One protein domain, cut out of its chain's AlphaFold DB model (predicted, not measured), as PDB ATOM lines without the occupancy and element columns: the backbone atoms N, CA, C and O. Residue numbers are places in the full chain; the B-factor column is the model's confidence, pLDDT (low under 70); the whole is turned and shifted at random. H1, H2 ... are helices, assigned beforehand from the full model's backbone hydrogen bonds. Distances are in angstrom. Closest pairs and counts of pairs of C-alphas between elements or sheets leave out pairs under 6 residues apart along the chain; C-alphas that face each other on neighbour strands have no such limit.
ATOM      1  N   GLY A   9     -54.643 -42.770  45.439       73.06
ATOM      2  CA  GLY A   9     -55.467 -41.675  44.922       73.06
ATOM      3  C   GLY A   9     -55.222 -40.347  45.642       73.06
ATOM      4  O   GLY A   9     -55.128 -39.300  45.001       73.06
ATOM      5  N   SER A  10     -55.039 -40.370  46.965       81.38
ATOM      6  CA  SER A  10     -54.755 -39.167  47.762       81.38
ATOM      7  C   SER A  10     -53.370 -38.585  47.461       81.38
ATOM      8  O   SER A  10     -53.268 -37.384  47.203       81.38
ATOM      9  N   TYR A  11     -52.330 -39.425  47.405       87.00
ATOM     10  CA  TYR A  11     -50.962 -39.015  47.070       87.00
ATOM     11  C   TYR A  11     -50.912 -38.333  45.697       87.00
ATOM     12  O   TYR A  11     -50.487 -37.180  45.580       87.00
ATOM     13  N   PHE A  12     -51.427 -38.994  44.656       89.00
ATOM     14  CA  PHE A  12     -51.390 -38.444  43.302       89.00
ATOM     15  C   PHE A  12     -52.285 -37.220  43.130       89.00
ATOM     16  O   PHE A  12     -51.957 -36.336  42.337       89.00
ATOM     17  N   ARG A  13     -53.373 -37.111  43.894       88.12
ATOM     18  CA  ARG A  13     -54.216 -35.912  43.919       88.12
ATOM     19  C   ARG A  13     -53.487 -34.726  44.546       88.12
ATOM     20  O   ARG A  13     -53.548 -33.630  43.991       88.12
ATOM     21  N   VAL A  14     -52.776 -34.928  45.657       92.19
ATOM     22  CA  VAL A  14     -51.933 -33.883  46.263       92.19
ATOM     23  C   VAL A  14     -50.846 -33.454  45.283       92.19
ATOM     24  O   VAL A  14     -50.710 -32.257  45.025       92.19
ATOM     25  N   LEU A  15     -50.146 -34.410  44.667       95.12
ATOM     26  CA  LEU A  15     -49.127 -34.122  43.660       95.12
ATOM     27  C   LEU A  15     -49.709 -33.327  42.478       95.12
ATOM     28  O   LEU A  15     -49.155 -32.295  42.107       95.12
ATOM     29  N   TYR A  16     -50.880 -33.707  41.958       94.50
ATOM     30  CA  TYR A  16     -51.578 -32.938  40.924       94.50
ATOM     31  C   TYR A  16     -51.848 -31.495  41.358       94.50
ATOM     32  O   TYR A  16     -51.581 -30.554  40.606       94.50
ATOM     33  N   HIS A  17     -52.383 -31.297  42.563       94.62
ATOM     34  CA  HIS A  17     -52.679 -29.961  43.068       94.62
ATOM     35  C   HIS A  17     -51.417 -29.128  43.288       94.62
ATOM     36  O   HIS A  17     -51.453 -27.925  43.020       94.62
ATOM     37  N   LEU A  18     -50.309 -29.752  43.681       97.06
ATOM     38  CA  LEU A  18     -49.010 -29.102  43.802       97.06
ATOM     39  C   LEU A  18     -48.478 -28.657  42.434       97.06
ATOM     40  O   LEU A  18     -48.160 -27.480  42.259       97.06
ATOM     41  N   LEU A  19     -48.472 -29.542  41.431       97.19
ATOM     42  CA  LEU A  19     -48.049 -29.184  40.071       97.19
ATOM     43  C   LEU A  19     -48.944 -28.099  39.466       97.19
ATOM     44  O   LEU A  19     -48.454 -27.153  38.854       97.19
ATOM     45  N   LYS A  20     -50.257 -28.187  39.690       96.38
ATOM     46  CA  LYS A  20     -51.224 -27.167  39.271       96.38
ATOM     47  C   LYS A  20     -50.994 -25.833  39.983       96.38
ATOM     48  O   LYS A  20     -51.230 -24.785  39.385       96.38
ATOM     49  N   HIS A  21     -50.593 -25.852  41.253       97.25
ATOM     50  CA  HIS A  21     -50.255 -24.639  41.988       97.25
ATOM     51  C   HIS A  21     -49.012 -23.983  41.385       97.25
ATOM     52  O   HIS A  21     -49.070 -22.806  41.034       97.25
ATOM     53  N   ILE A  22     -47.944 -24.755  41.166       97.56
ATOM     54  CA  ILE A  22     -46.710 -24.285  40.525       97.56
ATOM     55  C   ILE A  22     -47.013 -23.710  39.134       97.56
ATOM     56  O   ILE A  22     -46.664 -22.564  38.860       97.56
ATOM     57  N   ASP A  23     -47.749 -24.437  38.288       96.81
ATOM     58  CA  ASP A  23     -48.120 -23.995  36.935       96.81
ATOM     59  C   ASP A  23     -48.881 -22.661  36.929       96.81
ATOM     60  O   ASP A  23     -48.747 -21.874  35.993       96.81
ATOM     61  N   LYS A  24     -49.647 -22.368  37.984       94.94
ATOM     62  CA  LYS A  24     -50.432 -21.132  38.093       94.94
ATOM     63  C   LYS A  24     -49.717 -19.985  38.794       94.94
ATOM     64  O   LYS A  24     -50.092 -18.840  38.551       94.94
ATOM     65  N   LYS A  25     -48.806 -20.279  39.721       94.94
ATOM     66  CA  LYS A  25     -48.331 -19.308  40.719       94.94
ATOM     67  C   LYS A  25     -46.818 -19.148  40.786       94.94
ATOM     68  O   LYS A  25     -46.380 -18.155  41.350       94.94
ATOM     69  N   ALA A  26     -46.031 -20.074  40.242       93.81
ATOM     70  CA  ALA A  26     -44.584 -19.900  40.204       93.81
ATOM     71  C   ALA A  26     -44.164 -18.938  39.082       93.81
ATOM     72  O   ALA A  26     -44.740 -18.959  37.990       93.81
ATOM     73  N   GLY A  27     -43.129 -18.144  39.365       91.44
ATOM     74  CA  GLY A  27     -42.654 -17.059  38.505       91.44
ATOM     75  C   GLY A  27     -43.336 -15.717  38.791       91.44
ATOM     76  O   GLY A  27     -44.301 -15.634  39.550       91.44
ATOM     77  N   TYR A  28     -42.813 -14.661  38.180       88.81
ATOM     78  CA  TYR A  28     -43.389 -13.318  38.200       88.81
ATOM     79  C   TYR A  28     -44.499 -13.173  37.144       88.81
ATOM     80  O   TYR A  28     -45.492 -12.477  37.362       88.81
ATOM     81  N   HIS A  29     -44.378 -13.892  36.025       90.31
ATOM     82  CA  HIS A  29     -45.340 -13.901  34.930       90.31
ATOM     83  C   HIS A  29     -45.920 -15.298  34.632       90.31
ATOM     84  O   HIS A  29     -45.266 -16.325  34.834       90.31
ATOM     85  N   PRO A  30     -47.135 -15.380  34.045       84.69
ATOM     86  CA  PRO A  30     -47.742 -16.654  33.642       84.69
ATOM     87  C   PRO A  30     -46.921 -17.472  32.634       84.69
ATOM     88  O   PRO A  30     -47.139 -18.677  32.513       84.69
ATOM     89  N   PHE A  31     -45.989 -16.851  31.919       89.50
ATOM     90  CA  PHE A  31     -45.141 -17.481  30.906       89.50
ATOM     91  C   PHE A  31     -43.730 -17.823  31.413       89.50
ATOM     92  O   PHE A  31     -42.901 -18.265  30.620       89.50
ATOM     93  N   ASP A  32     -43.465 -17.700  32.719       94.06
ATOM     94  CA  ASP A  32     -42.166 -18.020  33.329       94.06
ATOM     95  C   ASP A  32     -41.927 -19.534  33.422       94.06
ATOM     96  O   ASP A  32     -41.825 -20.134  34.495       94.06
ATOM     97  N   PHE A  33     -41.834 -20.179  32.262       94.69
ATOM     98  CA  PHE A  33     -41.666 -21.621  32.139       94.69
ATOM     99  C   PHE A  33     -40.416 -22.116  32.866       94.69
ATOM    100  O   PHE A  33     -40.465 -23.162  33.505       94.69
ATOM    101  N   LYS A  34     -39.311 -21.360  32.819       95.19
ATOM    102  CA  LYS A  34     -38.052 -21.729  33.481       95.19
ATOM    103  C   LYS A  34     -38.229 -21.884  34.993       95.19
ATOM    104  O   LYS A  34     -37.814 -22.894  35.553       95.19
ATOM    105  N   GLU A  35     -38.889 -20.922  35.634       96.56
ATOM    106  CA  GLU A  35     -39.156 -20.962  37.074       96.56
ATOM    107  C   GLU A  35     -40.137 -22.076  37.433       96.56
ATOM    108  O   GLU A  35     -39.894 -22.852  38.358       96.56
ATOM    109  N   LYS A  36     -41.204 -22.236  36.648       97.75
ATOM    110  CA  LYS A  36     -42.167 -23.327  36.835       97.75
ATOM    111  C   LYS A  36     -41.503 -24.694  36.705       97.75
ATOM    112  O   LYS A  36     -41.670 -25.525  37.593       97.75
ATOM    113  N   LYS A  37     -40.690 -24.896  35.660       96.94
ATOM    114  CA  LYS A  37     -39.913 -26.123  35.444       96.94
ATOM    115  C   LYS A  37     -38.930 -26.365  36.586       96.94
ATOM    116  O   LYS A  37     -38.776 -27.507  37.005       96.94
ATOM    117  N   ARG A  38     -38.293 -25.322  37.130       97.00
ATOM    118  CA  ARG A  38     -37.400 -25.448  38.294       97.00
ATOM    119  C   ARG A  38     -38.134 -26.043  39.497       97.00
ATOM    120  O   ARG A  38     -37.670 -27.029  40.060       97.00
ATOM    121  N   TYR A  39     -39.295 -25.498  39.856       97.75
ATOM    122  CA  TYR A  39     -40.070 -26.010  40.989       97.75
ATOM    123  C   TYR A  39     -40.674 -27.388  40.729       97.75
ATOM    124  O   TYR A  39     -40.633 -28.235  41.615       97.75
ATOM    125  N   THR A  40     -41.194 -27.663  39.532       97.81
ATOM    126  CA  THR A  40     -41.686 -29.014  39.223       97.81
ATOM    127  C   THR A  40     -40.553 -30.038  39.206       97.81
ATOM    128  O   THR A  40     -40.751 -31.144  39.693       97.81
ATOM    129  N   SER A  41     -39.349 -29.670  38.762       96.56
ATOM    130  CA  SER A  41     -38.171 -30.549  38.835       96.56
ATOM    131  C   SER A  41     -37.775 -30.864  40.282       96.56
ATOM    132  O   SER A  41     -37.431 -32.006  40.574       96.56
ATOM    133  N   LEU A  42     -37.890 -29.893  41.198       96.44
ATOM    134  CA  LEU A  42     -37.712 -30.127  42.638       96.44
ATOM    135  C   LEU A  42     -38.772 -31.084  43.194       96.44
ATOM    136  O   LEU A  42     -38.450 -31.963  43.980       96.44
ATOM    137  N   VAL A  43     -40.037 -30.954  42.783       96.75
ATOM    138  CA  VAL A  43     -41.079 -31.909  43.197       96.75
ATOM    139  C   VAL A  43     -40.779 -33.306  42.647       96.75
ATOM    140  O   VAL A  43     -40.861 -34.283  43.386       96.75
ATOM    141  N   ARG A  44     -40.380 -33.403  41.374       94.94
ATOM    142  CA  ARG A  44     -40.022 -34.662  40.710       94.94
ATOM    143  C   ARG A  44     -38.891 -35.395  41.433       94.94
ATOM    144  O   ARG A  44     -38.933 -36.615  41.495       94.94
ATOM    145  N   SER A  45     -37.907 -34.692  42.001       93.81
ATOM    146  CA  SER A  45     -36.795 -35.347  42.709       93.81
ATOM    147  C   SER A  45     -37.203 -36.074  43.994       93.81
ATOM    148  O   SER A  45     -36.410 -36.858  44.502       93.81
ATOM    149  N   PHE A  46     -38.410 -35.838  44.519       91.62
ATOM    150  CA  PHE A  46     -38.953 -36.602  45.648       91.62
ATOM    151  C   PHE A  46     -39.678 -37.884  45.225       91.62
ATOM    152  O   PHE A  46     -40.032 -38.681  46.092       91.62
ATOM    153  N   LEU A  47     -39.941 -38.077  43.929       90.62
ATOM    154  CA  LEU A  47     -40.557 -39.301  43.433       90.62
ATOM    155  C   LEU A  47     -39.471 -40.334  43.156       90.62
ATOM    156  O   LEU A  47     -38.536 -40.077  42.396       90.62
ATOM    157  N   ASP A  48     -39.635 -41.515  43.739       87.62
ATOM    158  CA  ASP A  48     -38.899 -42.691  43.304       87.62
ATOM    159  C   ASP A  48     -39.439 -43.211  41.961       87.62
ATOM    160  O   ASP A  48     -40.477 -42.776  41.445       87.62
ATOM    161  N   ASN A  49     -38.693 -44.139  41.366       86.69
ATOM    162  CA  ASN A  49     -39.024 -44.677  40.057       86.69
ATOM    163  C   ASN A  49     -40.342 -45.480  40.078       86.69
ATOM    164  O   ASN A  49     -41.108 -45.396  39.121       86.69
ATOM    165  N   GLU A  50     -40.667 -46.177  41.176       83.88
ATOM    166  CA  GLU A  50     -41.965 -46.859  41.349       83.88
ATOM    167  C   GLU A  50     -43.138 -45.879  41.327       83.88
ATOM    168  O   GLU A  50     -44.108 -46.078  40.593       83.88
ATOM    169  N   THR A  51     -43.052 -44.791  42.090       87.31
ATOM    170  CA  THR A  51     -44.105 -43.772  42.145       87.31
ATOM    171  C   THR A  51     -44.247 -43.060  40.805       87.31
ATOM    172  O   THR A  51     -45.369 -42.799  40.367       87.31
ATOM    173  N   ALA A  52     -43.135 -42.768  40.123       90.62
ATOM    174  CA  ALA A  52     -43.149 -42.184  38.784       90.62
ATOM    175  C   ALA A  52     -43.786 -43.127  37.745       90.62
ATOM    176  O   ALA A  52     -44.592 -42.674  36.928       90.62
ATOM    177  N   LEU A  53     -43.500 -44.432  37.812       88.12
ATOM    178  CA  LEU A  53     -44.116 -45.447  36.954       88.12
ATOM    179  C   LEU A  53     -45.620 -45.583  37.225       88.12
ATOM    180  O   LEU A  53     -46.436 -45.591  36.302       88.12
ATOM    181  N   LEU A  54     -46.017 -45.656  38.496       87.00
ATOM    182  CA  LEU A  54     -47.430 -45.708  38.875       87.00
ATOM    183  C   LEU A  54     -48.171 -44.449  38.411       87.00
ATOM    184  O   LEU A  54     -49.292 -44.545  37.908       87.00
ATOM    185  N   LEU A  55     -47.536 -43.278  38.513       90.69
ATOM    186  CA  LEU A  55     -48.073 -42.030  37.979       90.69
ATOM    187  C   LEU A  55     -48.266 -42.111  36.460       90.69
ATOM    188  O   LEU A  55     -49.330 -41.724  35.966       90.69
ATOM    189  N   SER A  56     -47.270 -42.619  35.722       90.50
ATOM    190  CA  SER A  56     -47.357 -42.737  34.265       90.50
ATOM    191  C   SER A  56     -48.449 -43.716  33.840       90.50
ATOM    192  O   SER A  56     -49.171 -43.442  32.884       90.50
ATOM    193  N   ILE A  57     -48.648 -44.813  34.569       87.44
ATOM    194  CA  ILE A  57     -49.746 -45.753  34.308       87.44
ATOM    195  C   ILE A  57     -51.099 -45.092  34.614       87.44
ATOM    196  O   ILE A  57     -52.011 -45.124  33.786       87.44
ATOM    197  N   ASN A  58     -51.222 -44.420  35.762       85.31
ATOM    198  CA  ASN A  58     -52.468 -43.768  36.171       85.31
ATOM    199  C   ASN A  58     -52.897 -42.681  35.168       85.31
ATOM    200  O   ASN A  58     -54.067 -42.581  34.814       85.31
ATOM    201  N   CYS A  59     -51.955 -41.914  34.618       88.88
ATOM    202  CA  CYS A  59     -52.273 -40.869  33.642       88.88
ATOM    203  C   CYS A  59     -52.321 -41.356  32.176       88.88
ATOM    204  O   CYS A  59     -52.719 -40.578  31.304       88.88
ATOM    205  N   ALA A  60     -51.987 -42.619  31.877       87.50
ATOM    206  CA  ALA A  60     -51.877 -43.130  30.503       87.50
ATOM    207  C   ALA A  60     -53.204 -43.055  29.727       87.50
ATOM    208  O   ALA A  60     -53.259 -42.635  28.570       87.50
ATOM    209  N   HIS A  61     -54.307 -43.390  30.394       83.75
ATOM    210  CA  HIS A  61     -55.647 -43.411  29.804       83.75
ATOM    211  C   HIS A  61     -56.303 -42.018  29.713       83.75
ATOM    212  O   HIS A  61     -57.457 -41.888  29.286       83.75
ATOM    213  N   ALA A  62     -55.604 -40.962  30.139       86.25
ATOM    214  CA  ALA A  62     -56.158 -39.623  30.217       86.25
ATOM    215  C   ALA A  62     -56.363 -39.009  28.819       86.25
ATOM    216  O   ALA A  62     -55.410 -38.776  28.077       86.25
ATOM    217  N   LYS A  63     -57.622 -38.702  28.485       85.56
ATOM    218  CA  LYS A  63     -58.063 -38.073  27.224       85.56
ATOM    219  C   LYS A  63     -58.785 -36.749  27.498       85.56
ATOM    220  O   LYS A  63     -59.310 -36.604  28.604       85.56
ATOM    221  N   PRO A  64     -58.875 -35.804  26.541       87.75
ATOM    222  CA  PRO A  64     -59.671 -34.586  26.716       87.75
ATOM    223  C   PRO A  64     -61.068 -34.895  27.279       87.75
ATOM    224  O   PRO A  64     -61.744 -35.801  26.803       87.75
ATOM    225  N   GLY A  65     -61.471 -34.185  28.335       79.69
ATOM    226  CA  GLY A  65     -62.717 -34.447  29.072       79.69
ATOM    227  C   GLY A  65     -62.579 -35.386  30.283       79.69
ATOM    228  O   GLY A  65     -63.426 -35.348  31.170       79.69
ATOM    229  N   ASN A  66     -61.491 -36.159  30.395       80.62
ATOM    230  CA  ASN A  66     -61.183 -36.968  31.580       80.62
ATOM    231  C   ASN A  66     -60.569 -36.097  32.700       80.62
ATOM    232  O   ASN A  66     -59.751 -35.207  32.444       80.62
ATOM    233  N   GLN A  67     -60.916 -36.390  33.957       75.50
ATOM    234  CA  GLN A  67     -60.353 -35.756  35.156       75.50
ATOM    235  C   GLN A  67     -58.811 -35.776  35.211       75.50
ATOM    236  O   GLN A  67     -58.210 -34.809  35.683       75.50
ATOM    237  N   TYR A  68     -58.168 -36.815  34.671       84.19
ATOM    238  CA  TYR A  68     -56.709 -36.968  34.649       84.19
ATOM    239  C   TYR A  68     -56.026 -36.226  33.498       84.19
ATOM    240  O   TYR A  68     -54.806 -36.077  33.499       84.19
ATOM    241  N   TYR A  69     -56.780 -35.701  32.527       90.25
ATOM    242  CA  TYR A  69     -56.198 -35.073  31.336       90.25
ATOM    243  C   TYR A  69     -55.335 -33.863  31.675       90.25
ATOM    244  O   TYR A  69     -54.211 -33.738  31.206       90.25
ATOM    245  N   LYS A  70     -55.821 -33.008  32.580       91.94
ATOM    246  CA  LYS A  70     -55.053 -31.845  33.046       91.94
ATOM    247  C   LYS A  70     -53.768 -32.261  33.753       91.94
ATOM    248  O   LYS A  70     -52.781 -31.541  33.677       91.94
ATOM    249  N   TYR A  71     -53.787 -33.401  34.436       93.81
ATOM    250  CA  TYR A  71     -52.612 -33.922  35.112       93.81
ATOM    251  C   TYR A  71     -51.579 -34.413  34.098       93.81
ATOM    252  O   TYR A  71     -50.431 -33.974  34.132       93.81
ATOM    253  N   ARG A  72     -52.019 -35.201  33.114       93.88
ATOM    254  CA  ARG A  72     -51.189 -35.609  31.981       93.88
ATOM    255  C   ARG A  72     -50.551 -34.412  31.266       93.88
ATOM    256  O   ARG A  72     -49.347 -34.427  31.038       93.88
ATOM    257  N   CYS A  73     -51.308 -33.346  30.997       95.44
ATOM    258  CA  CYS A  73     -50.752 -32.138  30.379       95.44
ATOM    259  C   CYS A  73     -49.634 -31.494  31.214       95.44
ATOM    260  O   CYS A  73     -48.689 -30.956  30.648       95.44
ATOM    261  N   LEU A  74     -49.726 -31.524  32.548       96.75
ATOM    262  CA  LEU A  74     -48.671 -31.004  33.427       96.75
ATOM    263  C   LEU A  74     -47.425 -31.897  33.390       96.75
ATOM    264  O   LEU A  74     -46.314 -31.373  33.320       96.75
ATOM    265  N   ILE A  75     -47.610 -33.221  33.388       95.69
ATOM    266  CA  ILE A  75     -46.524 -34.205  33.258       95.69
ATOM    267  C   ILE A  75     -45.756 -33.977  31.949       95.69
ATOM    268  O   ILE A  75     -44.533 -33.833  31.963       95.69
ATOM    269  N   GLU A  76     -46.483 -33.868  30.833       96.19
ATOM    270  CA  GLU A  76     -45.923 -33.631  29.498       96.19
ATOM    271  C   GLU A  76     -45.261 -32.255  29.368       96.19
ATOM    272  O   GLU A  76     -44.212 -32.132  28.737       96.19
ATOM    273  N   ARG A  77     -45.855 -31.213  29.962       96.50
ATOM    274  CA  ARG A  77     -45.341 -29.836  29.911       96.50
ATOM    275  C   ARG A  77     -44.007 -29.688  30.631       96.50
ATOM    276  O   ARG A  77     -43.150 -28.936  30.174       96.50
ATOM    277  N   TYR A  78     -43.854 -30.346  31.775       97.31
ATOM    278  CA  TYR A  78     -42.714 -30.136  32.665       97.31
ATOM    279  C   TYR A  78     -41.666 -31.245  32.609       97.31
ATOM    280  O   TYR A  78     -40.781 -31.257  33.460       97.31
ATOM    281  N   ALA A  79     -41.736 -32.128  31.608       96.38
ATOM    282  CA  ALA A  79     -40.833 -33.267  31.469       96.38
ATOM    283  C   ALA A  79     -40.772 -34.125  32.744       96.38
ATOM    284  O   ALA A  79     -39.708 -34.492  33.238       96.38
ATOM    285  N   PHE A  80     -41.933 -34.397  33.340       95.94
ATOM    286  CA  PHE A  80     -41.988 -34.990  34.676       95.94
ATOM    287  C   PHE A  80     -41.539 -36.464  34.708       95.94
ATOM    288  O   PHE A  80     -41.235 -36.974  35.782       95.94
ATOM    289  N   LEU A  81     -41.450 -37.123  33.545       94.88
ATOM    290  CA  LEU A  81     -40.952 -38.493  33.367       94.88
ATOM    291  C   LEU A  81     -39.497 -38.537  32.855       94.88
ATOM    292  O   LEU A  81     -39.034 -39.591  32.441       94.88
ATOM    293  N   GLU A  82     -38.759 -37.420  32.889       92.94
ATOM    294  CA  GLU A  82     -37.382 -37.310  32.360       92.94
ATOM    295  C   GLU A  82     -36.365 -38.275  32.988       92.94
ATOM    296  O   GLU A  82     -35.320 -38.524  32.399       92.94
ATOM    297  N   HIS A  83     -36.669 -38.846  34.153       91.06
ATOM    298  CA  HIS A  83     -35.785 -39.784  34.856       91.06
ATOM    299  C   HIS A  83     -36.458 -41.128  35.160       91.06
ATOM    300  O   HIS A  83     -36.018 -41.844  36.059       91.06
ATOM    301  N   LEU A  84     -37.558 -41.443  34.472       91.00
ATOM    302  CA  LEU A  84     -38.216 -42.739  34.598       91.00
ATOM    303  C   LEU A  84     -37.323 -43.814  33.968       91.00
ATOM    304  O   LEU A  84     -37.045 -43.748  32.784       91.00
ATOM    305  N   ILE A  85     -36.907 -44.831  34.712       88.06
ATOM    306  CA  ILE A  85     -36.092 -45.921  34.167       88.06
ATOM    307  C   ILE A  85     -36.932 -46.705  33.151       88.06
ATOM    308  O   ILE A  85     -37.883 -47.390  33.524       88.06
ATOM    309  N   LEU A  86     -36.571 -46.590  31.872       83.12
ATOM    310  CA  LEU A  86     -37.209 -47.291  30.751       83.12
ATOM    311  C   LEU A  86     -36.297 -48.339  30.108       83.12
ATOM    312  O   LEU A  86     -36.723 -49.026  29.185       83.12
ATOM    313  N   ASP A  87     -35.053 -48.445  30.563       82.62
ATOM    314  CA  ASP A  87     -34.148 -49.510  30.158       82.62
ATOM    315  C   ASP A  87     -34.554 -50.841  30.828       82.62
ATOM    316  O   ASP A  87     -34.709 -50.875  32.055       82.62
ATOM    317  N   PRO A  88     -34.739 -51.931  30.060       75.94
ATOM    318  CA  PRO A  88     -35.143 -53.225  30.599       75.94
ATOM    319  C   PRO A  88     -34.260 -53.780  31.706       75.94
ATOM    320  O   PRO A  88     -34.781 -54.241  32.723       75.94
ATOM    321  N   GLU A  89     -32.945 -53.719  31.536       78.81
ATOM    322  CA  GLU A  89     -32.000 -54.308  32.483       78.81
ATOM    323  C   GLU A  89     -31.989 -53.510  33.789       78.81
ATOM    324  O   GLU A  89     -32.225 -54.066  34.866       78.81
ATOM    325  N   LYS A  90     -31.852 -52.181  33.694       82.00
ATOM    326  CA  LYS A  90     -31.883 -51.278  34.854       82.00
ATOM    327  C   LYS A  90     -33.214 -51.330  35.591       82.00
ATOM    328  O   LYS A  90     -33.234 -51.212  36.815       82.00
ATOM    329  N   PHE A  91     -34.328 -51.482  34.876       77.56
ATOM    330  CA  PHE A  91     -35.634 -51.605  35.513       77.56
ATOM    331  C   PHE A  91     -35.732 -52.896  36.327       77.56
ATOM    332  O   PHE A  91     -36.174 -52.862  37.474       77.56
ATOM    333  N   ILE A  92     -35.280 -54.023  35.772       75.06
ATOM    334  CA  ILE A  92     -35.253 -55.304  36.488       75.06
ATOM    335  C   ILE A  92     -34.367 -55.205  37.732       75.06
ATOM    336  O   ILE A  92     -34.780 -55.634  38.813       75.06
ATOM    337  N   ASP A  93     -33.179 -54.615  37.606       78.56
ATOM    338  CA  ASP A  93     -32.262 -54.431  38.732       78.56
ATOM    339  C   ASP A  93     -32.856 -53.527  39.811       78.56
ATOM    340  O   ASP A  93     -32.771 -53.841  41.001       78.56
ATOM    341  N   TYR A  94     -33.540 -52.456  39.407       77.69
ATOM    342  CA  TYR A  94     -34.269 -51.588  40.320       77.69
ATOM    343  C   TYR A  94     -35.360 -52.354  41.079       77.69
ATOM    344  O   TYR A  94     -35.377 -52.330  42.307       77.69
ATOM    345  N   ILE A  95     -36.217 -53.107  40.382       74.44
ATOM    346  CA  ILE A  95     -37.286 -53.889  41.020       74.44
ATOM    347  C   ILE A  95     -36.724 -54.956  41.970       74.44
ATOM    348  O   ILE A  95     -37.297 -55.193  43.034       74.44
ATOM    349  N   ARG A  96     -35.599 -55.596  41.623       71.00
ATOM    350  CA  ARG A  96     -34.898 -56.542  42.514       71.00
ATOM    351  C   ARG A  96     -34.352 -55.862  43.768       71.00
ATOM    352  O   ARG A  96     -34.323 -56.491  44.825       71.00
ATOM    353  N   ALA A  97     -33.910 -54.612  43.651       74.44
ATOM    354  CA  ALA A  97     -33.383 -53.830  44.762       74.44
ATOM    355  C   ALA A  97     -34.483 -53.240  45.666       74.44
ATOM    356  O   ALA A  97     -34.215 -52.963  46.841       74.44
ATOM    357  N   THR A  98     -35.713 -53.051  45.171       70.75
ATOM    358  CA  THR A  98     -36.810 -52.495  45.978       70.75
ATOM    359  C   THR A  98     -37.409 -53.509  46.970       70.75
ATOM    360  O   THR A  98     -37.288 -54.727  46.838       70.75
ATOM    361  N   ARG A  99     -38.056 -53.009  48.037       61.94
ATOM    362  CA  ARG A  99     -38.613 -53.818  49.138       61.94
ATOM    363  C   ARG A  99     -39.632 -54.863  48.644       61.94
ATOM    364  O   ARG A  99     -40.380 -54.647  47.698       61.94
ATOM    365  N   ARG A 100     -39.699 -55.983  49.382       58.75
ATOM    366  CA  ARG A 100     -40.335 -57.282  49.054       58.75
ATOM    367  C   ARG A 100     -41.694 -57.303  48.320       58.75
ATOM    368  O   ARG A 100     -41.974 -58.341  47.731       58.75
ATOM    369  N   SER A 101     -42.555 -56.278  48.363       61.09
ATOM    370  CA  SER A 101     -43.927 -56.378  47.820       61.09
ATOM    371  C   SER A 101     -44.046 -56.138  46.312       61.09
ATOM    372  O   SER A 101     -44.881 -56.770  45.674       61.09
ATOM    373  N   ILE A 102     -43.241 -55.243  45.730       63.47
ATOM    374  CA  ILE A 102     -43.296 -54.966  44.282       63.47
ATOM    375  C   ILE A 102     -42.476 -55.996  43.511       63.47
ATOM    376  O   ILE A 102     -42.935 -56.492  42.486       63.47
ATOM    377  N   SER A 103     -41.328 -56.411  44.054       65.62
ATOM    378  CA  SER A 103     -40.517 -57.485  43.471       65.62
ATOM    379  C   SER A 103     -41.309 -58.787  43.303       65.62
ATOM    380  O   SER A 103     -41.243 -59.411  42.244       65.62
ATOM    381  N   SER A 104     -42.112 -59.178  44.298       67.25
ATOM    382  CA  SER A 104     -42.926 -60.395  44.220       67.25
ATOM    383  C   SER A 104     -44.076 -60.272  43.217       67.25
ATOM    384  O   SER A 104     -44.243 -61.169  42.392       67.25
ATOM    385  N   ALA A 105     -44.818 -59.159  43.221       66.56
ATOM    386  CA  ALA A 105     -45.878 -58.906  42.240       66.56
ATOM    387  C   ALA A 105     -45.329 -58.862  40.804       66.56
ATOM    388  O   ALA A 105     -45.897 -59.468  39.901       66.56
ATOM    389  N   TYR A 106     -44.192 -58.201  40.600       69.50
ATOM    390  CA  TYR A 106     -43.544 -58.117  39.296       69.50
ATOM    391  C   TYR A 106     -43.012 -59.473  38.824       69.50
ATOM    392  O   TYR A 106     -43.209 -59.834  37.669       69.50
ATOM    393  N   THR A 107     -42.410 -60.264  39.717       70.56
ATOM    394  CA  THR A 107     -41.954 -61.626  39.392       70.56
ATOM    395  C   THR A 107     -43.120 -62.507  38.948       70.56
ATOM    396  O   THR A 107     -42.993 -63.225  37.962       70.56
ATOM    397  N   LEU A 108     -44.271 -62.414  39.622       66.06
ATOM    398  CA  LEU A 108     -45.485 -63.137  39.229       66.06
ATOM    399  C   LEU A 108     -45.986 -62.708  37.845       66.06
ATOM    400  O   LEU A 108     -46.367 -63.559  37.048       66.06
ATOM    401  N   VAL A 109     -45.960 -61.408  37.538       70.62
ATOM    402  CA  VAL A 109     -46.359 -60.897  36.217       70.62
ATOM    403  C   VAL A 109     -45.395 -61.364  35.127       70.62
ATOM    404  O   VAL A 109     -45.851 -61.827  34.087       70.62
ATOM    405  N   LEU A 110     -44.081 -61.325  35.371       71.00
ATOM    406  CA  LEU A 110     -43.086 -61.842  34.424       71.00
ATOM    407  C   LEU A 110     -43.234 -63.347  34.173       71.00
ATOM    408  O   LEU A 110     -42.964 -63.808  33.072       71.00
ATOM    409  N   GLN A 111     -43.651 -64.110  35.183       71.25
ATOM    410  CA  GLN A 111     -43.938 -65.540  35.035       71.25
ATOM    411  C   GLN A 111     -45.248 -65.809  34.284       71.25
ATOM    412  O   GLN A 111     -45.416 -66.893  33.732       71.25
ATOM    413  N   ALA A 112     -46.184 -64.859  34.300       68.38
ATOM    414  CA  ALA A 112     -47.499 -64.999  33.685       68.38
ATOM    415  C   ALA A 112     -47.549 -64.491  32.237       68.38
ATOM    416  O   ALA A 112     -48.377 -64.967  31.461       68.38
ATOM    417  N   GLU A 113     -46.703 -63.527  31.871       72.62
ATOM    418  CA  GLU A 113     -46.697 -62.933  30.539       72.62
ATOM    419  C   GLU A 113     -45.276 -62.682  30.024       72.62
ATOM    420  O   GLU A 113     -44.550 -61.805  30.505       72.62
ATOM    421  N   ASP A 114     -44.926 -63.406  28.959       75.50
ATOM    422  CA  ASP A 114     -43.676 -63.200  28.239       75.50
ATOM    423  C   ASP A 114     -43.577 -61.755  27.723       75.50
ATOM    424  O   ASP A 114     -44.522 -61.178  27.155       75.50
ATOM    425  N   ASN A 115     -42.395 -61.170  27.920       76.56
ATOM    426  CA  ASN A 115     -42.019 -59.827  27.478       76.56
ATOM    427  C   ASN A 115     -42.938 -58.703  27.997       76.56
ATOM    428  O   ASN A 115     -43.017 -57.636  27.381       76.56
ATOM    429  N   PHE A 116     -43.615 -58.895  29.140       80.00
ATOM    430  CA  PHE A 116     -44.442 -57.853  29.769       80.00
ATOM    431  C   PHE A 116     -43.699 -56.515  29.889       80.00
ATOM    432  O   PHE A 116     -44.261 -55.453  29.622       80.00
ATOM    433  N   HIS A 117     -42.415 -56.563  30.245       77.81
ATOM    434  CA  HIS A 117     -41.614 -55.361  30.424       77.81
ATOM    435  C   HIS A 117     -41.444 -54.549  29.134       77.81
ATOM    436  O   HIS A 117     -41.655 -53.336  29.124       77.81
ATOM    437  N   GLU A 118     -41.120 -55.222  28.031       81.75
ATOM    438  CA  GLU A 118     -40.967 -54.587  26.721       81.75
ATOM    439  C   GLU A 118     -42.281 -53.950  26.269       81.75
ATOM    440  O   GLU A 118     -42.295 -52.804  25.814       81.75
ATOM    441  N   LYS A 119     -43.399 -54.660  26.465       85.62
ATOM    442  CA  LYS A 119     -44.743 -54.149  26.173       85.62
ATOM    443  C   LYS A 119     -45.062 -52.916  27.014       85.62
ATOM    444  O   LYS A 119     -45.517 -51.917  26.463       85.62
ATOM    445  N   LEU A 120     -44.789 -52.948  28.320       84.25
ATOM    446  CA  LEU A 120     -45.043 -51.822  29.219       84.25
ATOM    447  C   LEU A 120     -44.243 -50.578  28.809       84.25
ATOM    448  O   LEU A 120     -44.823 -49.499  28.676       84.25
ATOM    449  N   ILE A 121     -42.935 -50.720  28.563       85.00
ATOM    450  CA  ILE A 121     -42.098 -49.606  28.091       85.00
ATOM    451  C   ILE A 121     -42.623 -49.073  26.759       85.00
ATOM    452  O   ILE A 121     -42.759 -47.859  26.591       85.00
ATOM    453  N   HIS A 122     -42.912 -49.968  25.811       87.94
ATOM    454  CA  HIS A 122     -43.421 -49.595  24.497       87.94
ATOM    455  C   HIS A 122     -44.718 -48.785  24.611       87.94
ATOM    456  O   HIS A 122     -44.846 -47.725  23.995       87.94
ATOM    457  N   GLU A 123     -45.653 -49.231  25.449       88.81
ATOM    458  CA  GLU A 123     -46.914 -48.534  25.703       88.81
ATOM    459  C   GLU A 123     -46.705 -47.164  26.354       88.81
ATOM    460  O   GLU A 123     -47.337 -46.194  25.934       88.81
ATOM    461  N   ILE A 124     -45.798 -47.037  27.328       88.81
ATOM    462  CA  ILE A 124     -45.477 -45.743  27.955       88.81
ATOM    463  C   ILE A 124     -44.918 -44.767  26.912       88.81
ATOM    464  O   ILE A 124     -45.416 -43.641  26.809       88.81
ATOM    465  N   LYS A 125     -43.946 -45.205  26.099       89.19
ATOM    466  CA  LYS A 125     -43.346 -44.390  25.028       89.19
ATOM    467  C   LYS A 125     -44.380 -43.971  23.982       89.19
ATOM    468  O   LYS A 125     -44.365 -42.830  23.534       89.19
ATOM    469  N   ARG A 126     -45.303 -44.867  23.616       91.00
ATOM    470  CA  ARG A 126     -46.373 -44.586  22.644       91.00
ATOM    471  C   ARG A 126     -47.458 -43.669  23.208       91.00
ATOM    472  O   ARG A 126     -48.074 -42.908  22.466       91.00
ATOM    473  N   THR A 127     -47.735 -43.774  24.503       91.25
ATOM    474  CA  THR A 127     -48.857 -43.077  25.129       91.25
ATOM    475  C   THR A 127     -48.570 -41.601  25.327       91.25
ATOM    476  O   THR A 127     -49.456 -40.790  25.061       91.25
ATOM    477  N   TYR A 128     -47.382 -41.243  25.811       91.94
ATOM    478  CA  TYR A 128     -47.039 -39.868  26.181       91.94
ATOM    479  C   TYR A 128     -46.380 -39.099  25.040       91.94
ATOM    480  O   TYR A 128     -45.625 -39.653  24.247       91.94
ATOM    481  N   HIS A 129     -46.621 -37.788  24.989       92.88
ATOM    482  CA  HIS A 129     -45.845 -36.921  24.105       92.88
ATOM    483  C   HIS A 129     -44.366 -36.905  24.526       92.88
ATOM    484  O   HIS A 129     -44.070 -36.899  25.722       92.88
ATOM    485  N   ILE A 130     -43.441 -36.812  23.560       90.88
ATOM    486  CA  ILE A 130     -41.985 -36.872  23.799       90.88
ATOM    487  C   ILE A 130     -41.500 -35.862  24.853       90.88
ATOM    488  O   ILE A 130     -40.574 -36.130  25.613       90.88
ATOM    489  N   THR A 131     -42.180 -34.719  24.979       93.94
ATOM    490  CA  THR A 131     -41.851 -33.687  25.977       93.94
ATOM    491  C   THR A 131     -42.003 -34.158  27.420       93.94
ATOM    492  O   THR A 131     -41.337 -33.596  28.286       93.94
ATOM    493  N   ALA A 132     -42.815 -35.188  27.696       94.06
ATOM    494  CA  ALA A 132     -42.915 -35.793  29.027       94.06
ATOM    495  C   ALA A 132     -41.575 -36.323  29.534       94.06
ATOM    496  O   ALA A 132     -41.373 -36.390  30.746       94.06
ATOM    497  N   PHE A 133     -40.670 -36.654  28.617       93.88
ATOM    498  CA  PHE A 133     -39.399 -37.288  28.911       93.88
ATOM    499  C   PHE A 133     -38.209 -36.323  28.820       93.88
ATOM    500  O   PHE A 133     -37.096 -36.702  29.148       93.88
ATOM    501  N   GLY A 134     -38.398 -35.058  28.435       90.56
ATOM    502  CA  GLY A 134     -37.303 -34.079  28.434       90.56
ATOM    503  C   GLY A 134     -36.085 -34.553  27.632       90.56
ATOM    504  O   GLY A 134     -36.210 -34.844  26.447       90.56
TER     505      GLY A 134
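AT A GLANCE: This is residues 9 to 134 of the 140 residues of an uncharacterized protein of Klebsiella oxytoca KONIH1 (UniProt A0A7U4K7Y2). An elongated body of helices has a helical hairpin at each end: H1, the longest helix, with H2 at one end, and H5 with H6 at the other. H3 lies in the middle, H4 crosses H1 and packs on H3, H7 runs back from the H6 end to H3, and short H8 packs on H4. The printed part has 126 residues with eight named helices, H1 to H8 in chain order, and no named strand: all helix. It is compact, with a radius of gyration of the C-alphas of 15.6 A, and spans 51 by 29 by 26 A.

IN THESE COORDINATES: H1, residues 9 to 25, begins at C-alpha 9 (-55.467, -41.675, 44.922) and is 23.9 A long. H2 is residues 33 to 44, H3 49 to 60, H4 69 to 77, H5 88 to 97, H6 100 to 112 with 18.6 A, H7 116 to 127, and H8 130 to 133, ending at C-alpha 133 (-39.399, -37.288, 28.911).

HOW THE PARTS SIT: H1, with residues 19 to 23 alone, touches H2 in a hairpin at a shallow tilt of 21 degrees, opposite ways; the closest C-alphas, of Ile 22 and Lys 36, are 5.9 A apart. The hub H4 touches H1, H3 and H8; its closest C-alphas to H8, of Glu 76 and Ala 132, are 3.7 A apart. H3 touches H7 with residues 56 to 60 alone, closest at C-alphas 60 and 127, 6.2 A. H5 and H6 form a hairpin at a steep tilt of 42 degrees. Every O i to N i+4 pair is within hydrogen-bond range in H1, H2, H3, H4, H5 and H7, and 8 of 9 in H6; H8 is too short for one.

THE WHOLE: The farthest C-alphas, of Tyr 28 and Gln 111, are 52.3 A apart. The printed part has no cut and no long link. Residues 99 to 106, 108 and 112 have pLDDT under 70.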